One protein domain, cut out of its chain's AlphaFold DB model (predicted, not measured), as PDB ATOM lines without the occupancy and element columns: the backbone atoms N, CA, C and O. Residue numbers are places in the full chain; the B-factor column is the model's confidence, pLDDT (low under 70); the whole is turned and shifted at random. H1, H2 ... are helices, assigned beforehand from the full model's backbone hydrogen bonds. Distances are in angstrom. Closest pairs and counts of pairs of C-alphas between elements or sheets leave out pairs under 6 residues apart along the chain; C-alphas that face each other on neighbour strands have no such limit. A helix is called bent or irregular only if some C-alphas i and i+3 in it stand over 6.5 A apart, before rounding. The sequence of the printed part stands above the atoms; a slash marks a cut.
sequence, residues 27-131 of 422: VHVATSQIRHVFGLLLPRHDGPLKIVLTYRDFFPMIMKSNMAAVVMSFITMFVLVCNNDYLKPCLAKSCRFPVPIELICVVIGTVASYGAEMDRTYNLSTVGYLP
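What this domain is: This is residues 27 to 131 of the 422 residues of the protein "Hypothetical protein" of Darwinula stevensoni (UniProt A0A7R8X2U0). The long, kinked helix H3 makes much of the longest axis, with H1 and H2 side by side near its beginning and H4 folding back from its far end as a splayed helical hairpin. H4 meets H3 with its first residues, 101 to 105, the short H5 comes back close to the beginning of H3, and the turn at residues 92 to 97 sticks out. The printed part has 105 residues with five named helices, H1 to H5 in chain order, and no named strand; the class is all helix. It is loose, with a radius of gyration of the C-alphas of 16.9 A and spans of 48 by 34 by 31 A.

How they stand to each other: Start at H1, residues 27 to 37, which touches H2, residues 50 to 64, at a shallow tilt of 21 degrees, the same way; look at the C-alphas of Thr 31 and Ile 51, their closest, 6.7 A apart. H1 also touches H3, residues 67 to 94, which touches H1 with residues 69 to 73 alone, at a steep tilt of 59 degrees, opposite ways; the closest C-alphas are those of Val 37 and Ser 73, 5.6 A apart. H2 and H3 are apart, though their link is tight. Next find H4, residues 101 to 115, which forms a helical hairpin with H3: residues 101 to 105 touch residues 76 to 83 of H3, opposite ways at 35.2 degrees, only just steep, and the closest C-alphas, of Thr 76 and Cys 105, are 7.1 A apart. H5, residues 118 to 122, is close to H3 but not clearly touching, with the C-alphas of Ala 68 and Tyr 122, their closest, 6.6 A apart. In H4 and H5 every O i to N i+4 pair is within hydrogen-bond range, against 5 of 7 in H1, 7 of 11 in H2 and 20 of 24 in H3.

Where its parts are: Find C-alpha 27 at (-0.540, -54.165, -8.587); from there H1 runs 14.8 A to C-alpha 37. H2 runs 21.4 A from Lys 50 to Lys 64. Find C-alpha 67 at (-10.105, -32.854, -12.972); H3 runs 38.1 A to Ser 94, with a kink of 46 degrees near residue 88. H4 spans 20.8 A, and H5 spans 5.3 A, ending at C-alpha 122, (-5.938, -25.793, -10.639). H2 is irregular, with C-alphas 60 and 63 at 7.3 A, and H1 and H3 only just so, with C-alphas 32 and 35, and 85 and 88, at 6.7 A.

The domain as a whole: The two C-alphas farthest apart, of Gly 47 and Ser 94, are 49.5 A apart. The printed part has no cut, and the link from H1 to H2, residues 38 to 49, is long. No printed residue has a pLDDT under 70; the mean of the printed part is 88.2.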
ATOM      1  N   VAL A  27       0.784 -54.546  -9.121       88.19
ATOM      2  CA  VAL A  27      -0.540 -54.165  -8.587       88.19
ATOM      3  C   VAL A  27      -0.409 -53.223  -7.384       88.19
ATOM      4  O   VAL A  27      -1.137 -52.230  -7.293       88.19
ATOM      5  N   HIS A  28       0.538 -53.486  -6.478       85.81
ATOM      6  CA  HIS A  28       0.834 -52.590  -5.356       85.81
ATOM      7  C   HIS A  28       1.305 -51.209  -5.831       85.81
ATOM      8  O   HIS A  28       0.813 -50.190  -5.338       85.81
ATOM      9  N   VAL A  29       2.219 -51.166  -6.806       89.31
ATOM     10  CA  VAL A  29       2.714 -49.913  -7.388       89.31
ATOM     11  C   VAL A  29       1.565 -49.162  -8.055       89.31
ATOM     12  O   VAL A  29       1.322 -48.014  -7.689       89.31
ATOM     13  N   ALA A  30       0.790 -49.808  -8.929       90.06
ATOM     14  CA  ALA A  30      -0.362 -49.198  -9.594       90.06
ATOM     15  C   ALA A  30      -1.369 -48.613  -8.588       90.06
ATOM     16  O   ALA A  30      -1.762 -47.452  -8.701       90.06
ATOM     17  N   THR A  31      -1.704 -49.370  -7.540       90.25
ATOM     18  CA  THR A  31      -2.615 -48.917  -6.476       90.25
ATOM     19  C   THR A  31      -2.059 -47.698  -5.731       90.25
ATOM     20  O   THR A  31      -2.799 -46.762  -5.440       90.25
ATOM     21  N   SER A  32      -0.748 -47.649  -5.463       89.50
ATOM     22  CA  SER A  32      -0.122 -46.493  -4.800       89.50
ATOM     23  C   SER A  32      -0.105 -45.222  -5.657       89.50
ATOM     24  O   SER A  32      -0.115 -44.119  -5.107       89.50
ATOM     25  N   GLN A  33      -0.118 -45.365  -6.988       92.94
ATOM     26  CA  GLN A  33      -0.157 -44.236  -7.920       92.94
ATOM     27  C   GLN A  33      -1.569 -43.676  -8.136       92.94
ATOM     28  O   GLN A  33      -1.692 -42.529  -8.564       92.94
ATOM     29  N   ILE A  34      -2.635 -44.410  -7.791       91.56
ATOM     30  CA  ILE A  34      -4.022 -43.987  -8.062       91.56
ATOM     31  C   ILE A  34      -4.349 -42.622  -7.439       91.56
ATOM     32  O   ILE A  34      -5.008 -41.786  -8.050       91.56
ATOM     33  N   ARG A  35      -3.795 -42.340  -6.253       90.56
ATOM     34  CA  ARG A  35      -3.962 -41.049  -5.573       90.56
ATOM     35  C   ARG A  35      -3.397 -39.879  -6.389       90.56
ATOM     36  O   ARG A  35      -3.960 -38.795  -6.363       90.56
ATOM     37  N   HIS A  36      -2.309 -40.105  -7.127       90.44
ATOM     38  CA  HIS A  36      -1.657 -39.091  -7.953       90.44
ATOM     39  C   HIS A  36      -2.403 -38.888  -9.274       90.44
ATOM     40  O   HIS A  36      -2.629 -37.746  -9.659       90.44
ATOM     41  N   VAL A  37      -2.872 -39.973  -9.902       93.12
ATOM     42  CA  VAL A  37      -3.665 -39.925 -11.146       93.12
ATOM     43  C   VAL A  37      -4.939 -39.093 -10.974       93.12
ATOM     44  O   VAL A  37      -5.291 -38.309 -11.848       93.12
ATOM     45  N   PHE A  38      -5.614 -39.231  -9.829       92.81
ATOM     46  CA  PHE A  38      -6.847 -38.495  -9.528       92.81
ATOM     47  C   PHE A  38      -6.624 -37.194  -8.733       92.81
ATOM     48  O   PHE A  38      -7.589 -36.496  -8.420       92.81
ATOM     49  N   GLY A  39      -5.376 -36.859  -8.384       89.62
ATOM     50  CA  GLY A  39      -5.050 -35.679  -7.572       89.62
ATOM     51  C   GLY A  39      -5.713 -35.677  -6.188       89.62
ATOM     52  O   GLY A  39      -6.130 -34.628  -5.705       89.62
ATOM     53  N   LEU A  40      -5.858 -36.850  -5.568       90.19
ATOM     54  CA  LEU A  40      -6.544 -37.047  -4.291       90.19
ATOM     55  C   LEU A  40      -5.564 -37.177  -3.120       90.19
ATOM     56  O   LEU A  40      -4.550 -37.876  -3.187       90.19
ATOM     57  N   LEU A  41      -5.934 -36.583  -1.986       86.06
ATOM     58  CA  LEU A  41      -5.279 -36.791  -0.696       86.06
ATOM     59  C   LEU A  41      -5.940 -37.974   0.024       86.06
ATOM     60  O   LEU A  41      -6.927 -37.806   0.736       86.06
ATOM     61  N   LEU A  42      -5.405 -39.178  -0.190       87.69
ATOM     62  CA  LEU A  42      -5.851 -40.396   0.495       87.69
ATOM     63  C   LEU A  42      -4.982 -40.704   1.727       87.69
ATOM     64  O   LEU A  42      -3.761 -40.493   1.672       87.69
ATOM     65  N   PRO A  43      -5.573 -41.240   2.813       86.81
ATOM     66  CA  PRO A  43      -4.820 -41.695   3.977       86.81
ATOM     67  C   PRO A  43      -3.861 -42.831   3.591       86.81
ATOM     68  O   PRO A  43      -4.156 -43.670   2.738       86.81
ATOM     69  N   ARG A  44      -2.678 -42.847   4.213       85.50
ATOM     70  CA  ARG A  44      -1.691 -43.915   4.016       85.50
ATOM     71  C   ARG A  44      -1.989 -45.052   4.986       85.50
ATOM     72  O   ARG A  44      -1.921 -44.852   6.192       85.50
ATOM     73  N   HIS A  45      -2.289 -46.226   4.442       84.75
ATOM     74  CA  HIS A  45      -2.404 -47.469   5.206       84.75
ATOM     75  C   HIS A  45      -1.116 -48.272   5.112       84.75
ATOM     76  O   HIS A  45      -0.532 -48.357   4.029       84.75
ATOM     77  N   ASP A  46      -0.719 -48.911   6.206       80.12
ATOM     78  CA  ASP A  46       0.398 -49.852   6.269       80.12
ATOM     79  C   ASP A  46      -0.058 -51.170   6.908       80.12
ATOM     80  O   ASP A  46      -1.042 -51.208   7.645       80.12
ATOM     81  N   GLY A  47       0.629 -52.267   6.582       78.69
ATOM     82  CA  GLY A  47       0.269 -53.610   7.044       78.69
ATOM     83  C   GLY A  47      -0.565 -54.436   6.048       78.69
ATOM     84  O   GLY A  47      -0.658 -54.095   4.859       78.69
ATOM     85  N   PRO A  48      -1.120 -55.580   6.495       80.75
ATOM     86  CA  PRO A  48      -1.861 -56.501   5.635       80.75
ATOM     87  C   PRO A  48      -3.137 -55.852   5.081       80.75
ATOM     88  O   PRO A  48      -3.723 -54.968   5.698       80.75
ATOM     89  N   LEU A  49      -3.578 -56.298   3.898       86.88
ATOM     90  CA  LEU A  49      -4.784 -55.801   3.207       86.88
ATOM     91  C   LEU A  49      -4.764 -54.309   2.811       86.88
ATOM     92  O   LEU A  49      -5.794 -53.770   2.402       86.88
ATOM     93  N   LYS A  50      -3.594 -53.656   2.816       86.19
ATOM     94  CA  LYS A  50      -3.398 -52.257   2.382       86.19
ATOM     95  C   LYS A  50      -4.098 -51.894   1.069       86.19
ATOM     96  O   LYS A  50      -4.678 -50.816   0.973       86.19
ATOM     97  N   ILE A  51      -4.057 -52.771   0.061       87.31
ATOM     98  CA  ILE A  51      -4.718 -52.539  -1.236       87.31
ATOM     99  C   ILE A  51      -6.226 -52.352  -1.041       87.31
ATOM    100  O   ILE A  51      -6.785 -51.356  -1.492       87.31
ATOM    101  N   VAL A  52      -6.872 -53.273  -0.322       92.00
ATOM    102  CA  VAL A  52      -8.322 -53.249  -0.079       92.00
ATOM    103  C   VAL A  52      -8.714 -51.992   0.693       92.00
ATOM    104  O   VAL A  52      -9.656 -51.306   0.303       92.00
ATOM    105  N   LEU A  53      -7.955 -51.644   1.737       88.38
ATOM    106  CA  LEU A  53      -8.182 -50.426   2.521       88.38
ATOM    107  C   LEU A  53      -8.019 -49.154   1.674       88.38
ATOM    108  O   LEU A  53      -8.825 -48.235   1.780       88.38
ATOM    109  N   THR A  54      -7.028 -49.128   0.778       89.25
ATOM    110  CA  THR A  54      -6.804 -47.995  -0.135       89.25
ATOM    111  C   THR A  54      -7.983 -47.815  -1.093       89.25
ATOM    112  O   THR A  54      -8.454 -46.694  -1.271       89.25
ATOM    113  N   TYR A  55      -8.505 -48.899  -1.676       92.38
ATOM    114  CA  TYR A  55      -9.666 -48.818  -2.570       92.38
ATOM    115  C   TYR A  55     -10.965 -48.481  -1.833       92.38
ATOM    116  O   TYR A  55     -11.770 -47.708  -2.352       92.38
ATOM    117  N   ARG A  56     -11.147 -48.988  -0.607       92.88
ATOM    118  CA  ARG A  56     -12.275 -48.624   0.262       92.88
ATOM    119  C   ARG A  56     -12.347 -47.113   0.487       92.88
ATOM    120  O   ARG A  56     -13.438 -46.560   0.461       92.88
ATOM    121  N   ASP A  57     -11.203 -46.460   0.679       90.31
ATOM    122  CA  ASP A  57     -11.138 -45.014   0.915       90.31
ATOM    123  C   ASP A  57     -11.132 -44.205  -0.399       90.31
ATOM    124  O   ASP A  57     -11.563 -43.053  -0.427       90.31
ATOM    125  N   PHE A  58     -10.696 -44.810  -1.509       93.38
ATOM    126  CA  PHE A  58     -10.703 -44.196  -2.839       93.38
ATOM    127  C   PHE A  58     -12.115 -44.003  -3.403       93.38
ATOM    128  O   PHE A  58     -12.440 -42.899  -3.836       93.38
ATOM    129  N   PHE A  59     -12.964 -45.040  -3.396       93.44
ATOM    130  CA  PHE A  59     -14.286 -44.969  -4.040       93.44
ATOM    131  C   PHE A  59     -15.189 -43.845  -3.500       93.44
ATOM    132  O   PHE A  59     -15.787 -43.143  -4.313       93.44
ATOM    133  N   PRO A  60     -15.268 -43.586  -2.180       92.88
ATOM    134  CA  PRO A  60     -16.024 -42.448  -1.653       92.88
ATOM    135  C   PRO A  60     -15.419 -41.086  -2.021       92.88
ATOM    136  O   PRO A  60     -16.133 -40.088  -2.098       92.88
ATOM    137  N   MET A  61     -14.101 -41.024  -2.236       89.44
ATOM    138  CA  MET A  61     -13.365 -39.783  -2.486       89.44
ATOM    139  C   MET A  61     -13.243 -39.447  -3.982       89.44
ATOM    140  O   MET A  61     -12.827 -38.341  -4.320       89.44
ATOM    141  N   ILE A  62     -13.634 -40.356  -4.885       91.31
ATOM    142  CA  ILE A  62     -13.454 -40.200  -6.338       91.31
ATOM    143  C   ILE A  62     -14.109 -38.928  -6.889       91.31
ATOM    144  O   ILE A  62     -13.534 -38.264  -7.741       91.31
ATOM    145  N   MET A  63     -15.262 -38.523  -6.344       90.81
ATOM    146  CA  MET A  63     -15.980 -37.317  -6.784       90.81
ATOM    147  C   MET A  63     -15.273 -36.012  -6.395       90.81
ATOM    148  O   MET A  63     -15.616 -34.952  -6.908       90.81
ATOM    149  N   LYS A  64     -14.275 -36.071  -5.505       90.62
ATOM    150  CA  LYS A  64     -13.430 -34.931  -5.118       90.62
ATOM    151  C   LYS A  64     -12.119 -34.875  -5.912       90.62
ATOM    152  O   LYS A  64     -11.212 -34.142  -5.526       90.62
ATOM    153  N   SER A  65     -11.989 -35.669  -6.977       91.50
ATOM    154  CA  SER A  65     -10.781 -35.711  -7.805       91.50
ATOM    155  C   SER A  65     -10.499 -34.368  -8.469       91.50
ATOM    156  O   SER A  65     -11.420 -33.694  -8.936       91.50
ATOM    157  N   ASN A  66      -9.220 -34.022  -8.592       92.31
ATOM    158  CA  ASN A  66      -8.805 -32.862  -9.367       92.31
ATOM    159  C   ASN A  66      -8.897 -33.188 -10.864       92.31
ATOM    160  O   ASN A  66      -8.111 -33.979 -11.389       92.31
ATOM    161  N   MET A  67      -9.844 -32.558 -11.562       91.25
ATOM    162  CA  MET A  67     -10.105 -32.854 -12.972       91.25
ATOM    163  C   MET A  67      -8.911 -32.529 -13.880       91.25
ATOM    164  O   MET A  67      -8.664 -33.251 -14.844       91.25
ATOM    165  N   ALA A  68      -8.122 -31.500 -13.553       90.19
ATOM    166  CA  ALA A  68      -6.918 -31.169 -14.309       90.19
ATOM    167  C   ALA A  68      -5.852 -32.272 -14.178       90.19
ATOM    168  O   ALA A  68      -5.244 -32.661 -15.174       90.19
ATOM    169  N   ALA A  69      -5.684 -32.843 -12.978       90.88
ATOM    170  CA  ALA A  69      -4.781 -33.976 -12.743       90.88
ATOM    171  C   ALA A  69      -5.215 -35.228 -13.513       90.88
ATOM    172  O   ALA A  69      -4.383 -35.887 -14.140       90.88
ATOM    173  N   VAL A  70      -6.521 -35.508 -13.511       93.50
ATOM    174  CA  VAL A  70      -7.118 -36.629 -14.244       93.50
ATOM    175  C   VAL A  70      -6.847 -36.479 -15.740       93.50
ATOM    176  O   VAL A  70      -6.237 -37.361 -16.341       93.50
ATOM    177  N   VAL A  71      -7.220 -35.343 -16.337       92.94
ATOM    178  CA  VAL A  71      -7.033 -35.087 -17.775       92.94
ATOM    179  C   VAL A  71      -5.558 -35.187 -18.170       92.94
ATOM    180  O   VAL A  71      -5.230 -35.905 -19.112       92.94
ATOM    181  N   MET A  72      -4.655 -34.546 -17.423       91.12
ATOM    182  CA  MET A  72      -3.213 -34.603 -17.697       91.12
ATOM    183  C   MET A  72      -2.654 -36.028 -17.596       91.12
ATOM    184  O   MET A  72      -1.857 -36.443 -18.444       91.12
ATOM    185  N   SER A  73      -3.094 -36.801 -16.600       93.00
ATOM    186  CA  SER A  73      -2.677 -38.194 -16.419       93.00
ATOM    187  C   SER A  73      -3.165 -39.081 -17.564       93.00
ATOM    188  O   SER A  73      -2.384 -39.866 -18.099       93.00
ATOM    189  N   PHE A  74      -4.422 -38.927 -17.994       94.69
ATOM    190  CA  PHE A  74      -4.983 -39.686 -19.116       94.69
ATOM    191  C   PHE A  74      -4.336 -39.321 -20.454       94.69
ATOM    192  O   PHE A  74      -4.011 -40.224 -21.222       94.69
ATOM    193  N   ILE A  75      -4.086 -38.033 -20.718       94.12
ATOM    194  CA  ILE A  75      -3.356 -37.591 -21.915       94.12
ATOM    195  C   ILE A  75      -1.955 -38.208 -21.928       94.12
ATOM    196  O   ILE A  75      -1.551 -38.804 -22.924       94.12
ATOM    197  N   THR A  76      -1.227 -38.121 -20.814       92.56
ATOM    198  CA  THR A  76       0.135 -38.668 -20.718       92.56
ATOM    199  C   THR A  76       0.134 -40.187 -20.886       92.56
ATOM    200  O   THR A  76       0.939 -40.727 -21.642       92.56
ATOM    201  N   MET A  77      -0.802 -40.892 -20.245       93.19
ATOM    202  CA  MET A  77      -0.941 -42.343 -20.376       93.19
ATOM    203  C   MET A  77      -1.268 -42.749 -21.818       93.19
ATOM    204  O   MET A  77      -0.651 -43.676 -22.339       93.19
ATOM    205  N   PHE A  78      -2.170 -42.025 -22.485       93.88
ATOM    206  CA  PHE A  78      -2.495 -42.241 -23.893       93.88
ATOM    207  C   PHE A  78      -1.266 -42.055 -24.789       93.88
ATOM    208  O   PHE A  78      -0.950 -42.944 -25.575       93.88
ATOM    209  N   VAL A  79      -0.517 -40.959 -24.624       92.56
ATOM    210  CA  VAL A  79       0.716 -40.701 -25.391       92.56
ATOM    211  C   VAL A  79       1.745 -41.818 -25.194       92.56
ATOM    212  O   VAL A  79       2.325 -42.296 -26.171       92.56
ATOM    213  N   LEU A  80       1.957 -42.277 -23.956       91.62
ATOM    214  CA  LEU A  80       2.922 -43.340 -23.656       91.62
ATOM    215  C   LEU A  80       2.507 -44.698 -24.242       91.62
ATOM    216  O   LEU A  80       3.352 -45.393 -24.811       91.62
ATOM    217  N   VAL A  81       1.222 -45.059 -24.155       92.12
ATOM    218  CA  VAL A  81       0.683 -46.293 -24.752       92.12
ATOM    219  C   VAL A  81       0.764 -46.228 -26.278       92.12
ATOM    220  O   VAL A  81       1.331 -47.127 -26.897       92.12
ATOM    221  N   CYS A  82       0.314 -45.130 -26.894       90.56
ATOM    222  CA  CYS A  82       0.419 -44.929 -28.339       90.56
ATOM    223  C   CYS A  82       1.870 -44.985 -28.830       90.56
ATOM    224  O   CYS A  82       2.151 -45.551 -29.889       90.56
ATOM    225  N   ASN A  83       2.808 -44.434 -28.056       88.44
ATOM    226  CA  ASN A  83       4.221 -44.541 -28.377       88.44
ATOM    227  C   ASN A  83       4.698 -45.996 -28.371       88.44
ATOM    228  O   ASN A  83       5.428 -46.406 -29.272       88.44
ATOM    229  N   ASN A  84       4.304 -46.773 -27.363       86.75
ATOM    230  CA  ASN A  84       4.760 -48.147 -27.236       86.75
ATOM    231  C   ASN A  84       4.195 -49.061 -28.332       86.75
ATOM    232  O   ASN A  84       4.947 -49.861 -28.889       86.75
ATOM    233  N   ASP A  85       2.917 -48.894 -28.669       87.56
ATOM    234  CA  ASP A  85       2.211 -49.799 -29.577       87.56
ATOM    235  C   ASP A  85       2.369 -49.409 -31.055       87.56
ATOM    236  O   ASP A  85       2.469 -50.284 -31.914       87.56
ATOM    237  N   TYR A  86       2.450 -48.107 -31.371       85.75
ATOM    238  CA  TYR A  86       2.476 -47.619 -32.759       85.75
ATOM    239  C   TYR A  86       3.780 -46.916 -33.137       85.75
ATOM    240  O   TYR A  86       4.346 -47.186 -34.201       85.75
ATOM    241  N   LEU A  87       4.280 -46.017 -32.284       82.75
ATOM    242  CA  LEU A  87       5.412 -45.158 -32.643       82.75
ATOM    243  C   LEU A  87       6.735 -45.935 -32.638       82.75
ATOM    244  O   LEU A  87       7.461 -45.891 -33.628       82.75
ATOM    245  N   LYS A  88       7.031 -46.715 -31.588       83.81
ATOM    246  CA  LYS A  88       8.268 -47.514 -31.488       83.81
ATOM    247  C   LYS A  88       8.450 -48.488 -32.663       83.81
ATOM    248  O   LYS A  88       9.530 -48.467 -33.254       83.81
ATOM    249  N   PRO A  89       7.454 -49.308 -33.064       82.69
ATOM    250  CA  PRO A  89       7.610 -50.218 -34.202       82.69
ATOM    251  C   PRO A  89       7.778 -49.494 -35.542       82.69
ATOM    252  O   PRO A  89       8.502 -49.974 -36.414       82.69
ATOM    253  N   CYS A  90       7.121 -48.344 -35.717       82.31
ATOM    254  CA  CYS A  90       7.242 -47.533 -36.926       82.31
ATOM    255  C   CYS A  90       8.630 -46.880 -37.017       82.31
ATOM    256  O   CYS A  90       9.328 -47.021 -38.020       82.31
ATOM    257  N   LEU A  91       9.078 -46.244 -35.931       77.31
ATOM    258  CA  LEU A  91      10.372 -45.571 -35.867       77.31
ATOM    259  C   LEU A  91      11.540 -46.550 -35.909       77.31
ATOM    260  O   LEU A  91      12.555 -46.216 -36.505       77.31
ATOM    261  N   ALA A  92      11.398 -47.766 -35.379       78.06
ATOM    262  CA  ALA A  92      12.436 -48.792 -35.485       78.06
ATOM    263  C   ALA A  92      12.768 -49.172 -36.944       78.06
ATOM    264  O   ALA A  92      13.875 -49.632 -37.214       78.06
ATOM    265  N   LYS A  93      11.840 -48.958 -37.894       82.44
ATOM    266  CA  LYS A  93      12.091 -49.168 -39.331       82.44
ATOM    267  C   LYS A  93      12.924 -48.047 -39.959       82.44
ATOM    268  O   LYS A  93      13.633 -48.304 -40.925       82.44
ATOM    269  N   SER A  94      12.834 -46.823 -39.433       79.81
ATOM    270  CA  SER A  94      13.459 -45.629 -40.025       79.81
ATOM    271  C   SER A  94      14.674 -45.113 -39.247       79.81
ATOM    272  O   SER A  94      15.555 -44.485 -39.830       79.81
ATOM    273  N   CYS A  95      14.745 -45.361 -37.940       73.94
ATOM    274  CA  CYS A  95      15.756 -44.838 -37.032       73.94
ATOM    275  C   CYS A  95      16.312 -45.962 -36.153       73.94
ATOM    276  O   CYS A  95      15.579 -46.719 -35.525       73.94
ATOM    277  N   ARG A  96      17.644 -46.030 -36.057       72.62
ATOM    278  CA  ARG A  96      18.354 -47.027 -35.239       72.62
ATOM    279  C   ARG A  96      18.380 -46.685 -33.744       72.62
ATOM    280  O   ARG A  96      18.761 -47.529 -32.938       72.62
ATOM    281  N   PHE A  97      18.007 -45.459 -33.374       76.00
ATOM    282  CA  PHE A  97      18.057 -44.966 -31.999       76.00
ATOM    283  C   PHE A  97      16.653 -44.939 -31.363       76.00
ATOM    284  O   PHE A  97      15.730 -44.411 -31.989       76.00
ATOM    285  N   PRO A  98      16.466 -45.479 -30.142       76.44
ATOM    286  CA  PRO A  98      15.181 -45.424 -29.448       76.44
ATOM    287  C   PRO A  98      14.873 -43.991 -28.989       76.44
ATOM    288  O   PRO A  98      15.685 -43.358 -28.320       76.44
ATOM    289  N   VAL A  99      13.689 -43.479 -29.329       81.06
ATOM    290  CA  VAL A  99      13.267 -42.129 -28.919       81.06
ATOM    291  C   VAL A  99      12.843 -42.131 -27.443       81.06
ATOM    292  O   VAL A  99      11.968 -42.923 -27.078       81.06
ATOM    293  N   PRO A 100      13.409 -41.251 -26.593       86.50
ATOM    294  CA  PRO A 100      13.074 -41.173 -25.172       86.50
ATOM    295  C   PRO A 100      11.780 -40.367 -24.959       86.50
ATOM    296  O   PRO A 100      11.815 -39.209 -24.537       86.50
ATOM    297  N   ILE A 101      10.624 -40.958 -25.281       87.75
ATOM    298  CA  ILE A 101       9.326 -40.265 -25.194       87.75
ATOM    299  C   ILE A 101       9.006 -39.814 -23.767       87.75
ATOM    300  O   ILE A 101       8.362 -38.787 -23.579       87.75
ATOM    301  N   GLU A 102       9.463 -40.565 -22.765       89.75
ATOM    302  CA  GLU A 102       9.197 -40.302 -21.355       89.75
ATOM    303  C   GLU A 102       9.823 -38.962 -20.955       89.75
ATOM    304  O   GLU A 102       9.169 -38.133 -20.327       89.75
ATOM    305  N   LEU A 103      11.055 -38.706 -21.412       90.12
ATOM    306  CA  LEU A 103      11.746 -37.435 -21.199       90.12
ATOM    307  C   LEU A 103      11.021 -36.282 -21.901       90.12
ATOM    308  O   LEU A 103      10.825 -35.226 -21.306       90.12
ATOM    309  N   ILE A 104      10.591 -36.491 -23.149       90.62
ATOM    310  CA  ILE A 104       9.861 -35.478 -23.923       90.62
ATOM    311  C   ILE A 104       8.538 -35.125 -23.229       90.62
ATOM    312  O   ILE A 104       8.228 -33.946 -23.075       90.62
ATOM    313  N   CYS A 105       7.790 -36.125 -22.753       91.38
ATOM    314  CA  CYS A 105       6.541 -35.916 -22.018       91.38
ATOM    315  C   CYS A 105       6.767 -35.127 -20.727       91.38
ATOM    316  O   CYS A 105       5.999 -34.214 -20.438       91.38
ATOM    317  N   VAL A 106       7.830 -35.436 -19.972       92.75
ATOM    318  CA  VAL A 106       8.182 -34.687 -18.757       92.75
ATOM    319  C   VAL A 106       8.513 -33.233 -19.093       92.75
ATOM    320  O   VAL A 106       7.949 -32.341 -18.471       92.75
ATOM    321  N   VAL A 107       9.346 -32.973 -20.107       94.19
ATOM    322  CA  VAL A 107       9.715 -31.604 -20.514       94.19
ATOM    323  C   VAL A 107       8.488 -30.804 -20.956       94.19
ATOM    324  O   VAL A 107       8.269 -29.699 -20.462       94.19
ATOM    325  N   ILE A 108       7.662 -31.364 -21.846       93.31
ATOM    326  CA  ILE A 108       6.432 -30.710 -22.316       93.31
ATOM    327  C   ILE A 108       5.480 -30.466 -21.141       93.31
ATOM    328  O   ILE A 108       4.940 -29.371 -21.017       93.31
ATOM    329  N   GLY A 109       5.312 -31.451 -20.254       91.94
ATOM    330  CA  GLY A 109       4.476 -31.337 -19.062       91.94
ATOM    331  C   GLY A 109       4.956 -30.246 -18.107       91.94
ATOM    332  O   GLY A 109       4.143 -29.467 -17.616       91.94
ATOM    333  N   THR A 110       6.267 -30.122 -17.885       92.31
ATOM    334  CA  THR A 110       6.846 -29.051 -17.063       92.31
ATOM    335  C   THR A 110       6.634 -27.677 -17.694       92.31
ATOM    336  O   THR A 110       6.204 -26.756 -17.001       92.31
ATOM    337  N   VAL A 111       6.874 -27.530 -19.001       93.75
ATOM    338  CA  VAL A 111       6.666 -26.259 -19.717       93.75
ATOM    339  C   VAL A 111       5.190 -25.863 -19.710       93.75
ATOM    340  O   VAL A 111       4.870 -24.713 -19.417       93.75
ATOM    341  N   ALA A 112       4.284 -26.810 -19.964       91.50
ATOM    342  CA  ALA A 112       2.844 -26.577 -19.909       91.50
ATOM    343  C   ALA A 112       2.379 -26.209 -18.490       91.50
ATOM    344  O   ALA A 112       1.612 -25.263 -18.322       91.50
ATOM    345  N   SER A 113       2.882 -26.907 -17.467       91.56
ATOM    346  CA  SER A 113       2.570 -26.619 -16.064       91.56
ATOM    347  C   SER A 113       3.058 -25.238 -15.626       91.56
ATOM    348  O   SER A 113       2.372 -24.586 -14.841       91.56
ATOM    349  N   TYR A 114       4.225 -24.803 -16.114       90.31
ATOM    350  CA  TYR A 114       4.771 -23.473 -15.845       90.31
ATOM    351  C   TYR A 114       3.975 -22.384 -16.572       90.31
ATOM    352  O   TYR A 114       3.532 -21.429 -15.943       90.31
ATOM    353  N   GLY A 115       3.739 -22.551 -17.879       91.50
ATOM    354  CA  GLY A 115       3.063 -21.549 -18.707       91.50
ATOM    355  C   GLY A 115       1.586 -21.341 -18.362       91.50
ATOM    356  O   GLY A 115       1.084 -20.232 -18.509       91.50
ATOM    357  N   ALA A 116       0.895 -22.380 -17.887       88.94
ATOM    358  CA  ALA A 116      -0.505 -22.295 -17.466       88.94
ATOM    359  C   ALA A 116      -0.685 -22.090 -15.949       88.94
ATOM    360  O   ALA A 116      -1.808 -22.212 -15.466       88.94
ATOM    361  N   GLU A 117       0.402 -21.845 -15.200       89.06
ATOM    362  CA  GLU A 117       0.406 -21.678 -13.734       89.06
ATOM    363  C   GLU A 117      -0.463 -22.720 -13.001       89.06
ATOM    364  O   GLU A 117      -1.224 -22.412 -12.081       89.06
ATOM    365  N   MET A 118      -0.358 -23.988 -13.417       86.31
ATOM    366  CA  MET A 118      -1.312 -25.040 -13.039       86.31
ATOM    367  C   MET A 118      -1.396 -25.295 -11.524       86.31
ATOM    368  O   MET A 118      -2.446 -25.696 -11.023       86.31
ATOM    369  N   ASP A 119      -0.312 -25.022 -10.797       86.56
ATOM    370  CA  ASP A 119      -0.247 -25.057  -9.332       86.56
ATOM    371  C   ASP A 119      -1.243 -24.070  -8.697       86.56
ATOM    372  O   ASP A 119      -2.022 -24.444  -7.825       86.56
ATOM    373  N   ARG A 120      -1.307 -22.829  -9.201       86.62
ATOM    374  CA  ARG A 120      -2.182 -21.772  -8.669       86.62
ATOM    375  C   ARG A 120      -3.609 -21.874  -9.183       86.62
ATOM    376  O   ARG A 120      -4.549 -21.713  -8.411       86.62
ATOM    377  N   THR A 121      -3.778 -22.121 -10.479       88.44
ATOM    378  CA  THR A 121      -5.098 -22.081 -11.129       88.44
ATOM    379  C   THR A 121      -5.917 -23.338 -10.856       88.44
ATOM    380  O   THR A 121      -7.132 -23.254 -10.700       88.44
ATOM    381  N   TYR A 122      -5.264 -24.500 -10.775       85.19
ATOM    382  CA  TYR A 122      -5.938 -25.793 -10.639       85.19
ATOM    383  C   TYR A 122      -5.570 -26.543  -9.355       85.19
ATOM    384  O   TYR A 122      -6.025 -27.671  -9.183       85.19
ATOM    385  N   ASN A 123      -4.780 -25.953  -8.446       87.06
ATOM    386  CA  ASN A 123      -4.342 -26.581  -7.191       87.06
ATOM    387  C   ASN A 123      -3.714 -27.974  -7.414       87.06
ATOM    388  O   ASN A 123      -4.046 -28.961  -6.749       87.06
ATOM    389  N   LEU A 124      -2.872 -28.071  -8.444       85.94
ATOM    390  CA  LEU A 124      -2.159 -29.290  -8.822       85.94
ATOM    391  C   LEU A 124      -0.899 -29.452  -7.968       85.94
ATOM    392  O   LEU A 124      -0.102 -28.532  -7.868       85.94
ATOM    393  N   SER A 125      -0.676 -30.641  -7.402       83.56
ATOM    394  CA  SER A 125       0.523 -30.905  -6.599       83.56
ATOM    395  C   SER A 125       1.781 -30.921  -7.470       83.56
ATOM    396  O   SER A 125       1.984 -31.857  -8.250       83.56
ATOM    397  N   THR A 126       2.641 -29.921  -7.310       85.75
ATOM    398  CA  THR A 126       3.946 -29.851  -7.977       85.75
ATOM    399  C   THR A 126       5.042 -30.571  -7.178       85.75
ATOM    400  O   THR A 126       4.902 -30.837  -5.984       85.75
ATOM    401  N   VAL A 127       6.150 -30.927  -7.845       85.25
ATOM    402  CA  VAL A 127       7.293 -31.653  -7.239       85.25
ATOM    403  C   VAL A 127       7.999 -30.826  -6.149       85.25
ATOM    404  O   VAL A 127       8.636 -31.388  -5.262       85.25
ATOM    405  N   GLY A 128       7.838 -29.500  -6.174       85.94
ATOM    406  CA  GLY A 128       8.438 -28.582  -5.211       85.94
ATOM    407  C   GLY A 128       9.931 -28.347  -5.448       85.94
ATOM    408  O   GLY A 128      10.460 -28.582  -6.535       85.94
ATOM    409  N   TYR A 129      10.611 -27.839  -4.420       87.56
ATOM    410  CA  TYR A 129      12.043 -27.555  -4.476       87.56
ATOM    411  C   TYR A 129      12.865 -28.848  -4.454       87.56
ATOM    412  O   TYR A 129      12.779 -29.633  -3.507       87.56
ATOM    413  N   LEU A 130      13.703 -29.033  -5.474       85.75
ATOM    414  CA  LEU A 130      14.691 -30.103  -5.522       85.75
ATOM    415  C   LEU A 130      16.062 -29.526  -5.136       85.75
ATOM    416  O   LEU A 130      16.523 -28.595  -5.800       85.75
ATOM    417  N   PRO A 131      16.726 -30.040  -4.085       87.12
ATOM    418  CA  PRO A 131      18.038 -29.542  -3.698       87.12
ATOM    419  C   PRO A 131      19.040 -29.776  -4.832       87.12
ATOM    420  O   PRO A 131      19.178 -30.889  -5.339       87.12
TER     421      PRO A 131